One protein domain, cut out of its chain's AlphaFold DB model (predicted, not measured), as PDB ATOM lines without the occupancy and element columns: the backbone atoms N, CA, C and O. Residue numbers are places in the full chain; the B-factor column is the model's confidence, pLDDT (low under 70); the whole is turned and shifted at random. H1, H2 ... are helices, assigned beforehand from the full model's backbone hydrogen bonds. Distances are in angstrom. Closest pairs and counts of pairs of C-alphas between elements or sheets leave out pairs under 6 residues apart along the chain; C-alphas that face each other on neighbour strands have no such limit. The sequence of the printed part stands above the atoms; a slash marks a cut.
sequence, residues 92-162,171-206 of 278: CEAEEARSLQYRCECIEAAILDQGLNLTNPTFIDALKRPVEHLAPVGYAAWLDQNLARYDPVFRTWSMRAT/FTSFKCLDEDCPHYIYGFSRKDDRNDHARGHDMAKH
ATOM      1  N   CYS A  92     139.511 183.828 155.281       80.88
ATOM      2  CA  CYS A  92     140.272 182.588 155.405       80.88
ATOM      3  C   CYS A  92     139.854 181.633 154.276       80.88
ATOM      4  O   CYS A  92     138.714 181.683 153.805       80.88
ATOM      5  N   GLU A  93     140.767 180.766 153.835       84.31
ATOM      6  CA  GLU A  93     140.525 179.887 152.681       84.31
ATOM      7  C   GLU A  93     139.228 179.070 152.840       84.31
ATOM      8  O   GLU A  93     138.492 178.865 151.874       84.31
ATOM      9  N   ALA A  94     138.896 178.672 154.073       85.06
ATOM     10  CA  ALA A  94     137.664 177.962 154.401       85.06
ATOM     11  C   ALA A  94     136.397 178.807 154.160       85.06
ATOM     12  O   ALA A  94     135.433 178.314 153.566       85.06
ATOM     13  N   GLU A  95     136.380 180.074 154.584       87.06
ATOM     14  CA  GLU A  95     135.235 180.971 154.382       87.06
ATOM     15  C   GLU A  95     135.125 181.412 152.916       87.06
ATOM     16  O   GLU A  95     134.019 181.509 152.377       87.06
ATOM     17  N   GLU A  96     136.255 181.593 152.221       88.00
ATOM     18  CA  GLU A  96     136.253 181.805 150.773       88.00
ATOM     19  C   GLU A  96     135.624 180.604 150.053       88.00
ATOM     20  O   GLU A  96     134.659 180.779 149.300       88.00
ATOM     21  N   ALA A  97     136.087 179.385 150.338       90.56
ATOM     22  CA  ALA A  97     135.542 178.162 149.756       90.56
ATOM     23  C   ALA A  97     134.043 177.999 150.057       90.56
ATOM     24  O   ALA A  97     133.259 177.661 149.167       90.56
ATOM     25  N   ARG A  98     133.613 178.305 151.287       90.62
ATOM     26  CA  ARG A  98     132.199 178.290 151.688       90.62
ATOM     27  C   ARG A  98     131.367 179.304 150.904       90.62
ATOM     28  O   ARG A  98     130.262 178.980 150.464       90.62
ATOM     29  N   SER A  99     131.893 180.511 150.696       89.00
ATOM     30  CA  SER A  99     131.225 181.550 149.909       89.00
ATOM     31  C   SER A  99     131.085 181.158 148.430       89.00
ATOM     32  O   SER A  99     130.027 181.371 147.829       89.00
ATOM     33  N   LEU A 100     132.118 180.526 147.855       91.62
ATOM     34  CA  LEU A 100     132.111 180.014 146.486       91.62
ATOM     35  C   LEU A 100     131.105 178.873 146.330       91.62
ATOM     36  O   LEU A 100     130.290 178.916 145.410       91.62
ATOM     37  N   GLN A 101     131.092 177.914 147.261       91.94
ATOM     38  CA  GLN A 101     130.127 176.816 147.251       91.94
ATOM     39  C   GLN A 101     128.684 177.330 147.326       91.94
ATOM     40  O   GLN A 101     127.847 176.908 146.534       91.94
ATOM     41  N   TYR A 102     128.384 178.286 148.211       89.38
ATOM     42  CA  TYR A 102     127.045 178.883 148.282       89.38
ATOM     43  C   TYR A 102     126.627 179.536 146.954       89.38
ATOM     44  O   TYR A 102     125.467 179.459 146.541       89.38
ATOM     45  N   ARG A 103     127.573 180.165 146.249       90.00
ATOM     46  CA  ARG A 103     127.314 180.736 144.926       90.00
ATOM     47  C   ARG A 103     127.039 179.656 143.876       90.00
ATOM     48  O   ARG A 103     126.140 179.866 143.061       90.00
ATOM     49  N   CYS A 104     127.767 178.538 143.898       91.44
ATOM     50  CA  CYS A 104     127.478 177.376 143.052       91.44
ATOM     51  C   CYS A 104     126.060 176.851 143.319       91.44
ATOM     52  O   CYS A 104     125.266 176.789 142.382       91.44
ATOM     53  N   GLU A 105     125.699 176.638 144.592       88.75
ATOM     54  CA  GLU A 105     124.366 176.166 145.007       88.75
ATOM     55  C   GLU A 105     123.242 177.071 144.459       88.75
ATOM     56  O   GLU A 105     122.221 176.587 143.969       88.75
ATOM     57  N   CYS A 106     123.430 178.398 144.484       86.88
ATOM     58  CA  CYS A 106     122.456 179.346 143.932       86.88
ATOM     59  C   CYS A 106     122.278 179.203 142.411       86.88
ATOM     60  O   CYS A 106     121.161 179.315 141.905       86.88
ATOM     61  N   ILE A 107     123.374 179.001 141.673       89.94
ATOM     62  CA  ILE A 107     123.340 178.844 140.214       89.94
ATOM     63  C   ILE A 107     122.679 177.512 139.852       89.94
ATOM     64  O   ILE A 107     121.810 177.476 138.985       89.94
ATOM     65  N   GLU A 108     123.043 176.436 140.540       89.25
ATOM     66  CA  GLU A 108     122.474 175.102 140.345       89.25
ATOM     67  C   GLU A 108     120.972 175.076 140.639       89.25
ATOM     68  O   GLU A 108     120.199 174.538 139.845       89.25
ATOM     69  N   ALA A 109     120.536 175.725 141.723       84.31
ATOM     70  CA  ALA A 109     119.120 175.890 142.034       84.31
ATOM     71  C   ALA A 109     118.374 176.630 140.910       84.31
ATOM     72  O   ALA A 109     117.326 176.169 140.466       84.31
ATOM     73  N   ALA A 110     118.943 177.720 140.385       86.12
ATOM     74  CA  ALA A 110     118.342 178.463 139.275       86.12
ATOM     75  C   ALA A 110     118.271 177.643 137.970       86.12
ATOM     76  O   ALA A 110     117.339 177.815 137.185       86.12
ATOM     77  N   ILE A 111     119.237 176.750 137.728       87.38
ATOM     78  CA  ILE A 111     119.222 175.811 136.595       87.38
ATOM     79  C   ILE A 111     118.093 174.781 136.773       87.38
ATOM     80  O   ILE A 111     117.345 174.519 135.828       87.38
ATOM     81  N   LEU A 112     117.927 174.234 137.981       84.06
ATOM     82  CA  LEU A 112     116.838 173.303 138.300       84.06
ATOM     83  C   LEU A 112     115.458 173.957 138.195       84.06
ATOM     84  O   LEU A 112     114.530 173.328 137.689       84.06
ATOM     85  N   ASP A 113     115.324 175.220 138.603       82.62
ATOM     86  CA  ASP A 113     114.080 175.989 138.472       82.62
ATOM     87  C   ASP A 113     113.656 176.168 137.002       82.62
ATOM     88  O   ASP A 113     112.467 176.286 136.703       82.62
ATOM     89  N   GLN A 114     114.608 176.126 136.062       84.81
ATOM     90  CA  GLN A 114     114.339 176.121 134.617       84.81
ATOM     91  C   GLN A 114     113.979 174.726 134.070       84.81
ATOM     92  O   GLN A 114     113.742 174.574 132.873       84.81
ATOM     93  N   GLY A 115     113.932 173.701 134.925       81.50
ATOM     94  CA  GLY A 115     113.620 172.322 134.552       81.50
ATOM     95  C   GLY A 115     114.781 171.567 133.902       81.50
ATOM     96  O   GLY A 115     114.570 170.496 133.331       81.50
ATOM     97  N   LEU A 116     116.004 172.100 133.965       84.00
ATOM     98  CA  LEU A 116     117.185 171.432 133.429       84.00
ATOM     99  C   LEU A 116     117.678 170.363 134.405       84.00
ATOM    100  O   LEU A 116     117.794 170.600 135.602       84.00
ATOM    101  N   ASN A 117     117.994 169.177 133.889       83.94
ATOM    102  CA  ASN A 117     118.468 168.078 134.720       83.94
ATOM    103  C   ASN A 117     119.984 168.162 134.959       83.94
ATOM    104  O   ASN A 117     120.769 167.856 134.058       83.94
ATOM    105  N   LEU A 118     120.385 168.486 136.192       84.69
ATOM    106  CA  LEU A 118     121.791 168.538 136.604       84.69
ATOM    107  C   LEU A 118     122.495 167.171 136.575       84.69
ATOM    108  O   LEU A 118     123.706 167.120 136.409       84.69
ATOM    109  N   THR A 119     121.766 166.053 136.678       84.56
ATOM    110  CA  THR A 119     122.373 164.706 136.619       84.56
ATOM    111  C   THR A 119     122.580 164.195 135.199       84.56
ATOM    112  O   THR A 119     123.026 163.065 135.010       84.56
ATOM    113  N   ASN A 120     122.264 165.002 134.181       87.75
ATOM    114  CA  ASN A 120     122.539 164.646 132.798       87.75
ATOM    115  C   ASN A 120     124.063 164.511 132.590       87.75
ATOM    116  O   ASN A 120     124.778 165.499 132.773       87.75
ATOM    117  N   PRO A 121     124.575 163.348 132.140       87.75
ATOM    118  CA  PRO A 121     126.003 163.163 131.873       87.75
ATOM    119  C   PRO A 121     126.574 164.218 130.919       87.75
ATOM    120  O   PRO A 121     127.666 164.725 131.135       87.75
ATOM    121  N   THR A 122     125.787 164.646 129.928       89.50
ATOM    122  CA  THR A 122     126.189 165.685 128.966       89.50
ATOM    123  C   THR A 122     126.437 167.030 129.648       89.50
ATOM    124  O   THR A 122     127.344 167.761 129.249       89.50
ATOM    125  N   PHE A 123     125.639 167.359 130.670       89.25
ATOM    126  CA  PHE A 123     125.807 168.570 131.471       89.25
ATOM    127  C   PHE A 123     127.068 168.474 132.332       89.25
ATOM    128  O   PHE A 123     127.892 169.381 132.302       89.25
ATOM    129  N   ILE A 124     127.270 167.345 133.017       89.69
ATOM    130  CA  ILE A 124     128.465 167.101 133.839       89.69
ATOM    131  C   ILE A 124     129.736 167.166 132.977       89.69
ATOM    132  O   ILE A 124     130.692 167.855 133.324       89.69
ATOM    133  N   ASP A 125     129.732 166.546 131.799       89.56
ATOM    134  CA  ASP A 125     130.847 166.626 130.853       89.56
ATOM    135  C   ASP A 125     131.052 168.050 130.327       89.56
ATOM    136  O   ASP A 125     132.171 168.461 130.027       89.56
ATOM    137  N   ALA A 126     129.979 168.827 130.181       89.06
ATOM    138  CA  ALA A 126     130.065 170.238 129.821       89.06
ATOM    139  C   ALA A 126     130.589 171.124 130.960       89.06
ATOM    140  O   ALA A 126     131.024 172.225 130.658       89.06
ATOM    141  N   LEU A 127     130.593 170.674 132.221       89.19
ATOM    142  CA  LEU A 127     131.270 171.357 133.332       89.19
ATOM    143  C   LEU A 127     132.763 171.019 133.408       89.19
ATOM    144  O   LEU A 127     133.545 171.822 133.902       89.19
ATOM    145  N   LYS A 128     133.173 169.856 132.892       88.38
ATOM    146  CA  LYS A 128     134.584 169.424 132.863       88.38
ATOM    147  C   LYS A 128     135.409 170.104 131.765       88.38
ATOM    148  O   LYS A 128     136.609 170.279 131.928       88.38
ATOM    149  N   ARG A 129     134.758 170.466 130.657       81.12
ATOM    150  CA  ARG A 129     135.354 171.031 129.428       81.12
ATOM    151  C   ARG A 129     135.706 172.534 129.434       81.12
ATOM    152  O   ARG A 129     136.630 172.920 128.715       81.12
ATOM    153  N   PRO A 130     134.987 173.441 130.123       64.44
ATOM    154  CA  PRO A 130     135.248 174.865 130.021       64.44
ATOM    155  C   PRO A 130     136.567 175.190 130.702       64.44
ATOM    156  O   PRO A 130     136.762 174.910 131.880       64.44
ATOM    157  N   VAL A 131     137.445 175.857 129.958       61.41
ATOM    158  CA  VAL A 131     138.695 176.404 130.485       61.41
ATOM    159  C   VAL A 131     139.639 175.325 131.043       61.41
ATOM    160  O   VAL A 131     140.328 175.556 132.029       61.41
ATOM    161  N   GLU A 132     139.729 174.166 130.379       61.81
ATOM    162  CA  GLU A 132     140.664 173.078 130.741       61.81
ATOM    163  C   GLU A 132     142.103 173.566 130.985       61.81
ATOM    164  O   GLU A 132     142.790 173.057 131.862       61.81
ATOM    165  N   HIS A 133     142.547 174.601 130.264       68.88
ATOM    166  CA  HIS A 133     143.881 175.186 130.426       68.88
ATOM    167  C   HIS A 133     144.055 176.054 131.688       68.88
ATOM    168  O   HIS A 133     145.191 176.327 132.063       68.88
ATOM    169  N   LEU A 134     142.970 176.505 132.331       78.75
ATOM    170  CA  LEU A 134     143.005 177.190 133.636       78.75
ATOM    171  C   LEU A 134     142.459 176.312 134.770       78.75
ATOM    172  O   LEU A 134     142.481 176.734 135.927       78.75
ATOM    173  N   ALA A 135     141.946 175.119 134.460       83.12
ATOM    174  CA  ALA A 135     141.426 174.206 135.461       83.12
ATOM    175  C   ALA A 135     142.582 173.632 136.301       83.12
ATOM    176  O   ALA A 135     143.611 173.234 135.747       83.12
ATOM    177  N   PRO A 136     142.427 173.543 137.633       87.44
ATOM    178  CA  PRO A 136     143.393 172.849 138.470       87.44
ATOM    179  C   PRO A 136     143.587 171.396 138.025       87.44
ATOM    180  O   PRO A 136     142.646 170.725 137.583       87.44
ATOM    181  N   VAL A 137     144.808 170.883 138.188       87.88
ATOM    182  CA  VAL A 137     145.123 169.480 137.889       87.88
ATOM    183  C   VAL A 137     144.195 168.569 138.697       87.88
ATOM    184  O   VAL A 137     144.087 168.697 139.913       87.88
ATOM    185  N   GLY A 138     143.520 167.645 138.013       89.00
ATOM    186  CA  GLY A 138     142.591 166.705 138.645       89.00
ATOM    187  C   GLY A 138     141.169 167.232 138.860       89.00
ATOM    188  O   GLY A 138     140.357 166.501 139.423       89.00
ATOM    189  N   TYR A 139     140.827 168.434 138.372       90.81
ATOM    190  CA  TYR A 139     139.488 169.022 138.523       90.81
ATOM    191  C   TYR A 139     138.352 168.078 138.106       90.81
ATOM    192  O   TYR A 139     137.383 167.934 138.843       90.81
ATOM    193  N   ALA A 140     138.475 167.383 136.971       89.88
ATOM    194  CA  ALA A 140     137.427 166.480 136.495       89.88
ATOM    195  C   ALA A 140     137.133 165.332 137.482       89.88
ATOM    196  O   ALA A 140     135.971 165.049 137.765       89.88
ATOM    197  N   ALA A 141     138.180 164.711 138.038       91.38
ATOM    198  CA  ALA A 141     138.044 163.640 139.024       91.38
ATOM    199  C   ALA A 141     137.539 164.172 140.374       91.38
ATOM    200  O   ALA A 141     136.712 163.534 141.028       91.38
ATOM    201  N   TRP A 142     138.005 165.360 140.772       93.25
ATOM    202  CA  TRP A 142     137.504 166.056 141.952       93.25
ATOM    203  C   TRP A 142     136.011 166.368 141.823       93.25
ATOM    204  O   TRP A 142     135.263 166.112 142.763       93.25
ATOM    205  N   LEU A 143     135.563 166.851 140.660       92.31
ATOM    206  CA  LEU A 143     134.163 167.176 140.403       92.31
ATOM    207  C   LEU A 143     133.296 165.923 140.536       92.31
ATOM    208  O   LEU A 143     132.315 165.944 141.270       92.31
ATOM    209  N   ASP A 144     133.693 164.804 139.926       91.06
ATOM    210  CA  ASP A 144     132.964 163.535 140.055       91.06
ATOM    211  C   ASP A 144     132.813 163.097 141.522       91.06
ATOM    212  O   ASP A 144     131.730 162.705 141.964       91.06
ATOM    213  N   GLN A 145     133.886 163.206 142.310       91.69
ATOM    214  CA  GLN A 145     133.849 162.891 143.736       91.69
ATOM    215  C   GLN A 145     132.975 163.873 144.524       91.69
ATOM    216  O   GLN A 145     132.246 163.461 145.432       91.69
ATOM    217  N   ASN A 146     133.054 165.160 144.190       91.44
ATOM    218  CA  ASN A 146     132.311 166.221 144.844       91.44
ATOM    219  C   ASN A 146     130.803 166.044 144.647       91.44
ATOM    220  O   ASN A 146     130.074 165.948 145.637       91.44
ATOM    221  N   LEU A 147     130.370 165.868 143.396       90.19
ATOM    222  CA  LEU A 147     128.972 165.628 143.035       90.19
ATOM    223  C   LEU A 147     128.416 164.361 143.702       90.19
ATOM    224  O   LEU A 147     127.261 164.330 144.124       90.19
ATOM    225  N   ALA A 148     129.237 163.316 143.835       86.81
ATOM    226  CA  ALA A 148     128.814 162.058 144.445       86.81
ATOM    227  C   ALA A 148     128.682 162.122 145.978       86.81
ATOM    228  O   ALA A 148     127.840 161.426 146.551       86.81
ATOM    229  N   ARG A 149     129.536 162.893 146.666       84.12
ATOM    230  CA  ARG A 149     129.692 162.796 148.131       84.12
ATOM    231  C   ARG A 149     129.267 164.033 148.898       84.12
ATOM    232  O   ARG A 149     128.719 163.900 149.990       84.12
ATOM    233  N   TYR A 150     129.543 165.207 148.357       85.12
ATOM    234  CA  TYR A 150     129.503 166.446 149.119       85.12
ATOM    235  C   TYR A 150     128.399 167.377 148.644       85.12
ATOM    236  O   TYR A 150     127.726 167.965 149.487       85.12
ATOM    237  N   ASP A 151     128.177 167.465 147.333       84.69
ATOM    238  CA  ASP A 151     127.292 168.479 146.781       84.69
ATOM    239  C   ASP A 151     125.830 168.317 147.263       84.69
ATOM    240  O   ASP A 151     125.186 167.289 147.007       84.69
ATOM    241  N   PRO A 152     125.275 169.308 147.983       77.38
ATOM    242  CA  PRO A 152     123.948 169.187 148.567       77.38
ATOM    243  C   PRO A 152     122.829 169.277 147.524       77.38
ATOM    244  O   PRO A 152     121.782 168.651 147.726       77.38
ATOM    245  N   VAL A 153     123.015 170.006 146.420       80.06
ATOM    246  CA  VAL A 153     121.990 170.184 145.382       80.06
ATOM    247  C   VAL A 153     121.854 168.901 144.570       80.06
ATOM    248  O   VAL A 153     120.748 168.364 144.452       80.06
ATOM    249  N   PHE A 154     122.973 168.336 144.113       79.19
ATOM    250  CA  PHE A 154     122.992 167.080 143.364       79.19
ATOM    251  C   PHE A 154     122.484 165.904 144.199       79.19
ATOM    252  O   PHE A 154     121.687 165.096 143.712       79.19
ATOM    253  N   ARG A 155     122.855 165.829 145.485       75.88
ATOM    254  CA  ARG A 155     122.351 164.784 146.390       75.88
ATOM    255  C   ARG A 155     120.852 164.906 146.641       75.88
ATOM    256  O   ARG A 155     120.140 163.902 146.609       75.88
ATOM    257  N   THR A 156     120.354 166.125 146.848       73.06
ATOM    258  CA  THR A 156     118.922 166.366 147.089       73.06
ATOM    259  C   THR A 156     118.090 166.076 145.840       73.06
ATOM    260  O   THR A 156     117.009 165.493 145.940       73.06
ATOM    261  N   TRP A 157     118.605 166.421 144.657       72.19
ATOM    262  CA  TRP A 157     117.966 166.100 143.384       72.19
ATOM    263  C   TRP A 157     117.952 164.593 143.106       72.19
ATOM    264  O   TRP A 157     116.900 164.036 142.789       72.19
ATOM    265  N   SER A 158     119.081 163.904 143.311       66.75
ATOM    266  CA  SER A 158     119.179 162.452 143.115       66.75
ATOM    267  C   SER A 158     118.195 161.667 143.988       66.75
ATOM    268  O   SER A 158     117.691 160.636 143.552       66.75
ATOM    269  N   MET A 159     117.891 162.145 145.199       60.16
ATOM    270  CA  MET A 159     116.896 161.518 146.081       60.16
ATOM    271  C   MET A 159     115.442 161.776 145.647       60.16
ATOM    272  O   MET A 159     114.551 161.036 146.057       60.16
ATOM    273  N   ARG A 160     115.184 162.817 144.841       59.72
ATOM    274  CA  ARG A 160     113.832 163.281 144.475       59.72
ATOM    275  C   ARG A 160     113.410 162.914 143.047       59.72
ATOM    276  O   ARG A 160     112.255 163.134 142.701       59.72
ATOM    277  N   ALA A 161     114.274 162.290 142.242       54.88
ATOM    278  CA  ALA A 161     113.945 161.828 140.884       54.88
ATOM    279  C   ALA A 161     112.704 160.896 140.797       54.88
ATOM    280  O   ALA A 161     112.217 160.613 139.707       54.88
ATOM    281  N   THR A 162     112.162 160.447 141.932       49.84
ATOM    282  CA  THR A 162     110.939 159.644 142.074       49.84
ATOM    283  C   THR A 162     109.668 160.423 142.466       49.84
ATOM    284  O   THR A 162     108.615 159.794 142.568       49.84
ATOM    285  N   PHE A 171     116.482 174.719 148.845       64.75
ATOM    286  CA  PHE A 171     117.841 174.195 149.029       64.75
ATOM    287  C   PHE A 171     118.491 174.853 150.249       64.75
ATOM    288  O   PHE A 171     119.387 175.683 150.145       64.75
ATOM    289  N   THR A 172     117.992 174.533 151.439       69.69
ATOM    290  CA  THR A 172     118.632 174.968 152.681       69.69
ATOM    291  C   THR A 172     119.729 173.978 153.042       69.69
ATOM    292  O   THR A 172     119.428 172.859 153.460       69.69
ATOM    293  N   SER A 173     120.990 174.381 152.892       82.06
ATOM    294  CA  SER A 173     122.143 173.617 153.366       82.06
ATOM    295  C   SER A 173     122.454 173.983 154.828       82.06
ATOM    296  O   SER A 173     122.636 175.146 155.188       82.06
ATOM    297  N   PHE A 174     122.486 172.984 155.711       88.38
ATOM    298  CA  PHE A 174     122.827 173.158 157.124       88.38
ATOM    299  C   PHE A 174     124.324 172.922 157.302       88.38
ATOM    300  O   PHE A 174     124.785 171.791 157.196       88.38
ATOM    301  N   LYS A 175     125.100 173.980 157.530       91.19
ATOM    302  CA  LYS A 175     126.569 173.908 157.567       91.19
ATOM    303  C   LYS A 175     127.105 173.543 158.963       91.19
ATOM    304  O   LYS A 175     126.470 173.846 159.978       91.19
ATOM    305  N   CYS A 176     128.273 172.902 159.012       92.56
ATOM    306  CA  CYS A 176     129.033 172.716 160.252       92.56
ATOM    307  C   CYS A 176     129.676 174.044 160.699       92.56
ATOM    308  O   CYS A 176     129.820 174.975 159.897       92.56
ATOM    309  N   LEU A 177     130.009 174.134 161.988       89.88
ATOM    310  CA  LEU A 177     130.714 175.275 162.589       89.88
ATOM    311  C   LEU A 177     132.224 175.040 162.718       89.88
ATOM    312  O   LEU A 177     132.946 175.989 162.980       89.88
ATOM    313  N   ASP A 178     132.679 173.797 162.569       89.38
ATOM    314  CA  ASP A 178     134.098 173.445 162.617       89.38
ATOM    315  C   ASP A 178     134.746 173.721 161.254       89.38
ATOM    316  O   ASP A 178     134.338 173.099 160.277       89.38
ATOM    317  N   GLU A 179     135.701 174.653 161.185       88.12
ATOM    318  CA  GLU A 179     136.348 175.100 159.936       88.12
ATOM    319  C   GLU A 179     137.160 173.991 159.256       88.12
ATOM    320  O   GLU A 179     137.218 173.944 158.027       88.12
ATOM    321  N   ASP A 180     137.692 173.044 160.034       88.31
ATOM    322  CA  ASP A 180     138.461 171.907 159.518       88.31
ATOM    323  C   ASP A 180     137.555 170.804 158.942       88.31
ATOM    324  O   ASP A 180     138.009 169.839 158.318       88.31
ATOM    325  N   CYS A 181     136.239 170.918 159.145       91.38
ATOM    326  CA  CYS A 181     135.279 169.945 158.658       91.38
ATOM    327  C   CYS A 181     134.862 170.251 157.210       91.38
ATOM    328  O   CYS A 181     134.378 171.348 156.930       91.38
ATOM    329  N   PRO A 182     134.856 169.273 156.282       90.88
ATOM    330  CA  PRO A 182     134.350 169.500 154.923       90.88
ATOM    331  C   PRO A 182     132.876 169.946 154.903       90.88
ATOM    332  O   PRO A 182     132.440 170.666 154.003       90.88
ATOM    333  N   HIS A 183     132.088 169.576 155.918       91.62
ATOM    334  CA  HIS A 183     130.702 170.025 156.047       91.62
ATOM    335  C   HIS A 183     130.562 171.486 156.503       91.62
ATOM    336  O   HIS A 183     129.447 172.010 156.522       91.62
ATOM    337  N   TYR A 184     131.657 172.174 156.821       91.69
ATOM    338  CA  TYR A 184     131.685 173.632 156.890       91.69
ATOM    339  C   TYR A 184     131.403 174.255 155.522       91.69
ATOM    340  O   TYR A 184     130.585 175.163 155.411       91.69
ATOM    341  N   ILE A 185     132.018 173.721 154.466       92.88
ATOM    342  CA  ILE A 185     131.868 174.223 153.096       92.88
ATOM    343  C   ILE A 185     130.558 173.705 152.491       92.88
ATOM    344  O   ILE A 185     129.721 174.486 152.038       92.88
ATOM    345  N   TYR A 186     130.333 172.390 152.533       91.06
ATOM    346  CA  TYR A 186     129.224 171.747 151.811       91.06
ATOM    347  C   TYR A 186     127.936 171.626 152.633       91.06
ATOM    348  O   TYR A 186     126.833 171.820 152.123       91.06
ATOM    349  N   GLY A 187     128.056 171.404 153.940       90.44
ATOM    350  CA  GLY A 187     126.919 171.190 154.833       90.44
ATOM    351  C   GLY A 187     126.166 169.887 154.611       90.44
ATOM    352  O   GLY A 187     126.691 168.906 154.084       90.44
ATOM    353  N   PHE A 188     124.923 169.901 155.081       86.81
ATOM    354  CA  PHE A 188     123.994 168.781 155.097       86.81
ATOM    355  C   PHE A 188     122.641 169.193 154.518       86.81
ATOM    356  O   PHE A 188     122.211 170.337 154.675       86.81
ATOM    357  N   SER A 189     121.924 168.238 153.924       82.50
ATOM    358  CA  SER A 189     120.553 168.447 153.439       82.50
ATOM    359  C   SER A 189     119.531 168.545 154.578       82.50
ATOM    360  O   SER A 189     118.456 169.112 154.397       82.50
ATOM    361  N   ARG A 190     119.839 167.989 155.760       82.69
ATOM    362  CA  ARG A 190     118.954 167.998 156.931       82.69
ATOM    363  C   ARG A 190     119.650 168.577 158.153       82.69
ATOM    364  O   ARG A 190     120.830 168.338 158.400       82.69
ATOM    365  N   LYS A 191     118.870 169.295 158.963       86.88
ATOM    366  CA  LYS A 191     119.326 169.848 160.242       86.88
ATOM    367  C   LYS A 191     119.712 168.750 161.233       86.88
ATOM    368  O   LYS A 191     120.669 168.939 161.977       86.88
ATOM    369  N   ASP A 192     118.977 167.639 161.228       88.56
ATOM    370  CA  ASP A 192     119.207 166.500 162.123       88.56
ATOM    371  C   ASP A 192     120.589 165.888 161.870       88.56
ATOM    372  O   ASP A 192     121.390 165.822 162.795       88.56
ATOM    373  N   ASP A 193     120.919 165.599 160.605       88.94
ATOM    374  CA  ASP A 193     122.232 165.077 160.195       88.94
ATOM    375  C   ASP A 193     123.378 165.992 160.667       88.94
ATOM    376  O   ASP A 193     124.384 165.521 161.197       88.94
ATOM    377  N   ARG A 194     123.200 167.318 160.546       91.12
ATOM    378  CA  ARG A 194     124.167 168.314 161.036       91.12
ATOM    379  C   ARG A 194     124.314 168.258 162.554       91.12
ATOM    380  O   ARG A 194     125.432 168.321 163.055       91.12
ATOM    381  N   ASN A 195     123.205 168.189 163.291       91.06
ATOM    382  CA  ASN A 195     123.235 168.143 164.755       91.06
ATOM    383  C   ASN A 195     123.903 166.856 165.253       91.06
ATOM    384  O   ASN A 195     124.713 166.902 166.175       91.06
ATOM    385  N   ASP A 196     123.584 165.724 164.630       91.44
ATOM    386  CA  ASP A 196     124.158 164.426 164.965       91.44
ATOM    387  C   ASP A 196     125.666 164.409 164.702       91.44
ATOM    388  O   ASP A 196     126.432 163.972 165.561       91.44
ATOM    389  N   HIS A 197     126.090 164.966 163.567       93.12
ATOM    390  CA  HIS A 197     127.493 165.161 163.224       93.12
ATOM    391  C   HIS A 197     128.222 166.093 164.205       93.12
ATOM    392  O   HIS A 197     129.329 165.777 164.637       93.12
ATOM    393  N   ALA A 198     127.596 167.205 164.609       90.31
ATOM    394  CA  ALA A 198     128.190 168.161 165.546       90.31
ATOM    395  C   ALA A 198     128.543 167.511 166.894       90.31
ATOM    396  O   ALA A 198     129.615 167.775 167.431       90.31
ATOM    397  N   ARG A 199     127.711 166.581 167.391       89.50
ATOM    398  CA  ARG A 199     128.026 165.805 168.607       89.50
ATOM    399  C   ARG A 199     129.310 164.980 168.465       89.50
ATOM    400  O   ARG A 199     129.986 164.731 169.458       89.50
ATOM    401  N   GLY A 200     129.661 164.562 167.248       86.62
ATOM    402  CA  GLY A 200     130.907 163.847 166.964       86.62
ATOM    403  C   GLY A 200     132.158 164.703 167.183       86.62
ATOM    404  O   GLY A 200     133.157 164.188 167.685       86.62
ATOM    405  N   HIS A 201     132.093 166.006 166.889       86.75
ATOM    406  CA  HIS A 201     133.198 166.938 167.144       86.75
ATOM    407  C   HIS A 201     133.452 167.126 168.645       86.75
ATOM    408  O   HIS A 201     134.606 167.132 169.075       86.75
ATOM    409  N   ASP A 202     132.392 167.201 169.455       72.81
ATOM    410  CA  ASP A 202     132.511 167.312 170.915       72.81
ATOM    411  C   ASP A 202     133.178 166.066 171.525       72.81
ATOM    412  O   ASP A 202     134.016 166.171 172.423       72.81
ATOM    413  N   MET A 203     132.865 164.877 170.996       64.44
ATOM    414  CA  MET A 203     133.484 163.625 171.447       64.44
ATOM    415  C   MET A 203     134.949 163.480 171.011       64.44
ATOM    416  O   MET A 203     135.751 162.936 171.771       64.44
ATOM    417  N   ALA A 204     135.313 163.965 169.820       63.66
ATOM    418  CA  ALA A 204     136.699 163.961 169.348       63.66
ATOM    419  C   ALA A 204     137.584 164.884 170.206       63.66
ATOM    420  O   ALA A 204     138.610 164.446 170.724       63.66
ATOM    421  N   LYS A 205     137.115 166.107 170.491       63.47
ATOM    422  CA  LYS A 205     137.820 167.072 171.357       63.47
ATOM    423  C   LYS A 205     138.034 166.552 172.783       63.47
ATOM    424  O   LYS A 205     139.089 166.773 173.377       63.47
ATOM    425  N   HIS A 206     137.068 165.811 173.331       54.72
ATOM    426  CA  HIS A 206     137.203 165.196 174.655       54.72
ATOM    427  C   HIS A 206     138.246 164.060 174.682       54.72
ATOM    428  O   HIS A 206     138.874 163.819 175.712       54.72
TER     429      HIS A 206
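What this domain is: This is residues 92 to 162 and 171 to 206 of the 278 residues of an uncharacterized protein of Verticillium dahliae (UniProt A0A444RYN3). The long helix H1 crosses the middle of a flat, spread-out set of helices, with H4 and H5 packed on it at different parts of its length. From H4 a corner leads to H3, and H2 lies at one end of the long axis; H6 lies at the opposite end as an arm that touches no helix, with H5 and the loop of residues 171 to 181 between it and H1. The printed part has 107 residues with six named helices, H1 to H6 in order along the chain, and no named strand; its class is all helix. It is only just compact, close to loose, with a radius of gyration of the C-alphas of 15.2 A and spans of 46 by 36 by 20 A.

Where its parts are: H1, residues 93 to 113, begins at C-alpha 93 (140.525, 179.887, 152.681) and is 30.3 A long from first to last C-alpha. H2 is residues 121 to 128, 10.7 A. H3 is residues 139 to 149, 15.1 A, and H4 is residues 152 to 160, 12.4 A, with C-alpha 152 at (123.948, 169.187, 148.567). H5 is the four residues 182 to 185, 5.6 A. H6, residues 191 to 206, is 23.4 A long and ends at C-alpha 206 (137.203, 165.196, 174.655).

How they stand to each other: H1 touches H5 with residues 94 to 101 alone; the closest C-alphas, of Arg 98 and Ile 185, are 4.3 A apart. H1 touches H4 with residues 105 to 109 alone, closest at the C-alphas of Glu 105 and Val 153, 6.4 A. H1 and H4 run the same way at a tilt of 35.4 degrees, only just steep. H4 and H3 touch only at the corner by their tight link, closest at the C-alphas of Leu 147 and Phe 154, 6.2 A; they run the same way at a steep tilt of 52 degrees. H2 and H3 only just touch, with 3 pairs of C-alphas within 8 A, the closest those of Lys 128 and Ala 140, 5.5 A; they run opposite ways at a steep tilt of 51 degrees. H5 and H6 are only just apart, their closest C-alphas 8.4 A from each other. H1 and H6 are apart, and so are H1 and H3. Every O i to N i+4 pair is within hydrogen-bond range in H1, H2, H3 and H4, and 10 of 12 in H6; H5 is too short for such a pair.

The domain as a whole: The two C-alphas farthest apart are those of Gln 114 and His 206, 47.4 A. Residues 163 to 170 are not printed, and C-alphas 162 and 171 are 17.5 A apart across this cut, in the link from H4 to H5. Of the links that are printed whole, H3 to H4 and H5 to H6 are tight, and H1 to H2 and H2 to H3 are short. Residues 133 to 138 stand free. The mean pLDDT of the printed part is 83.6; residues 130 to 133, 158 to 162, 171 to 172 and 203 to 206 are under 70.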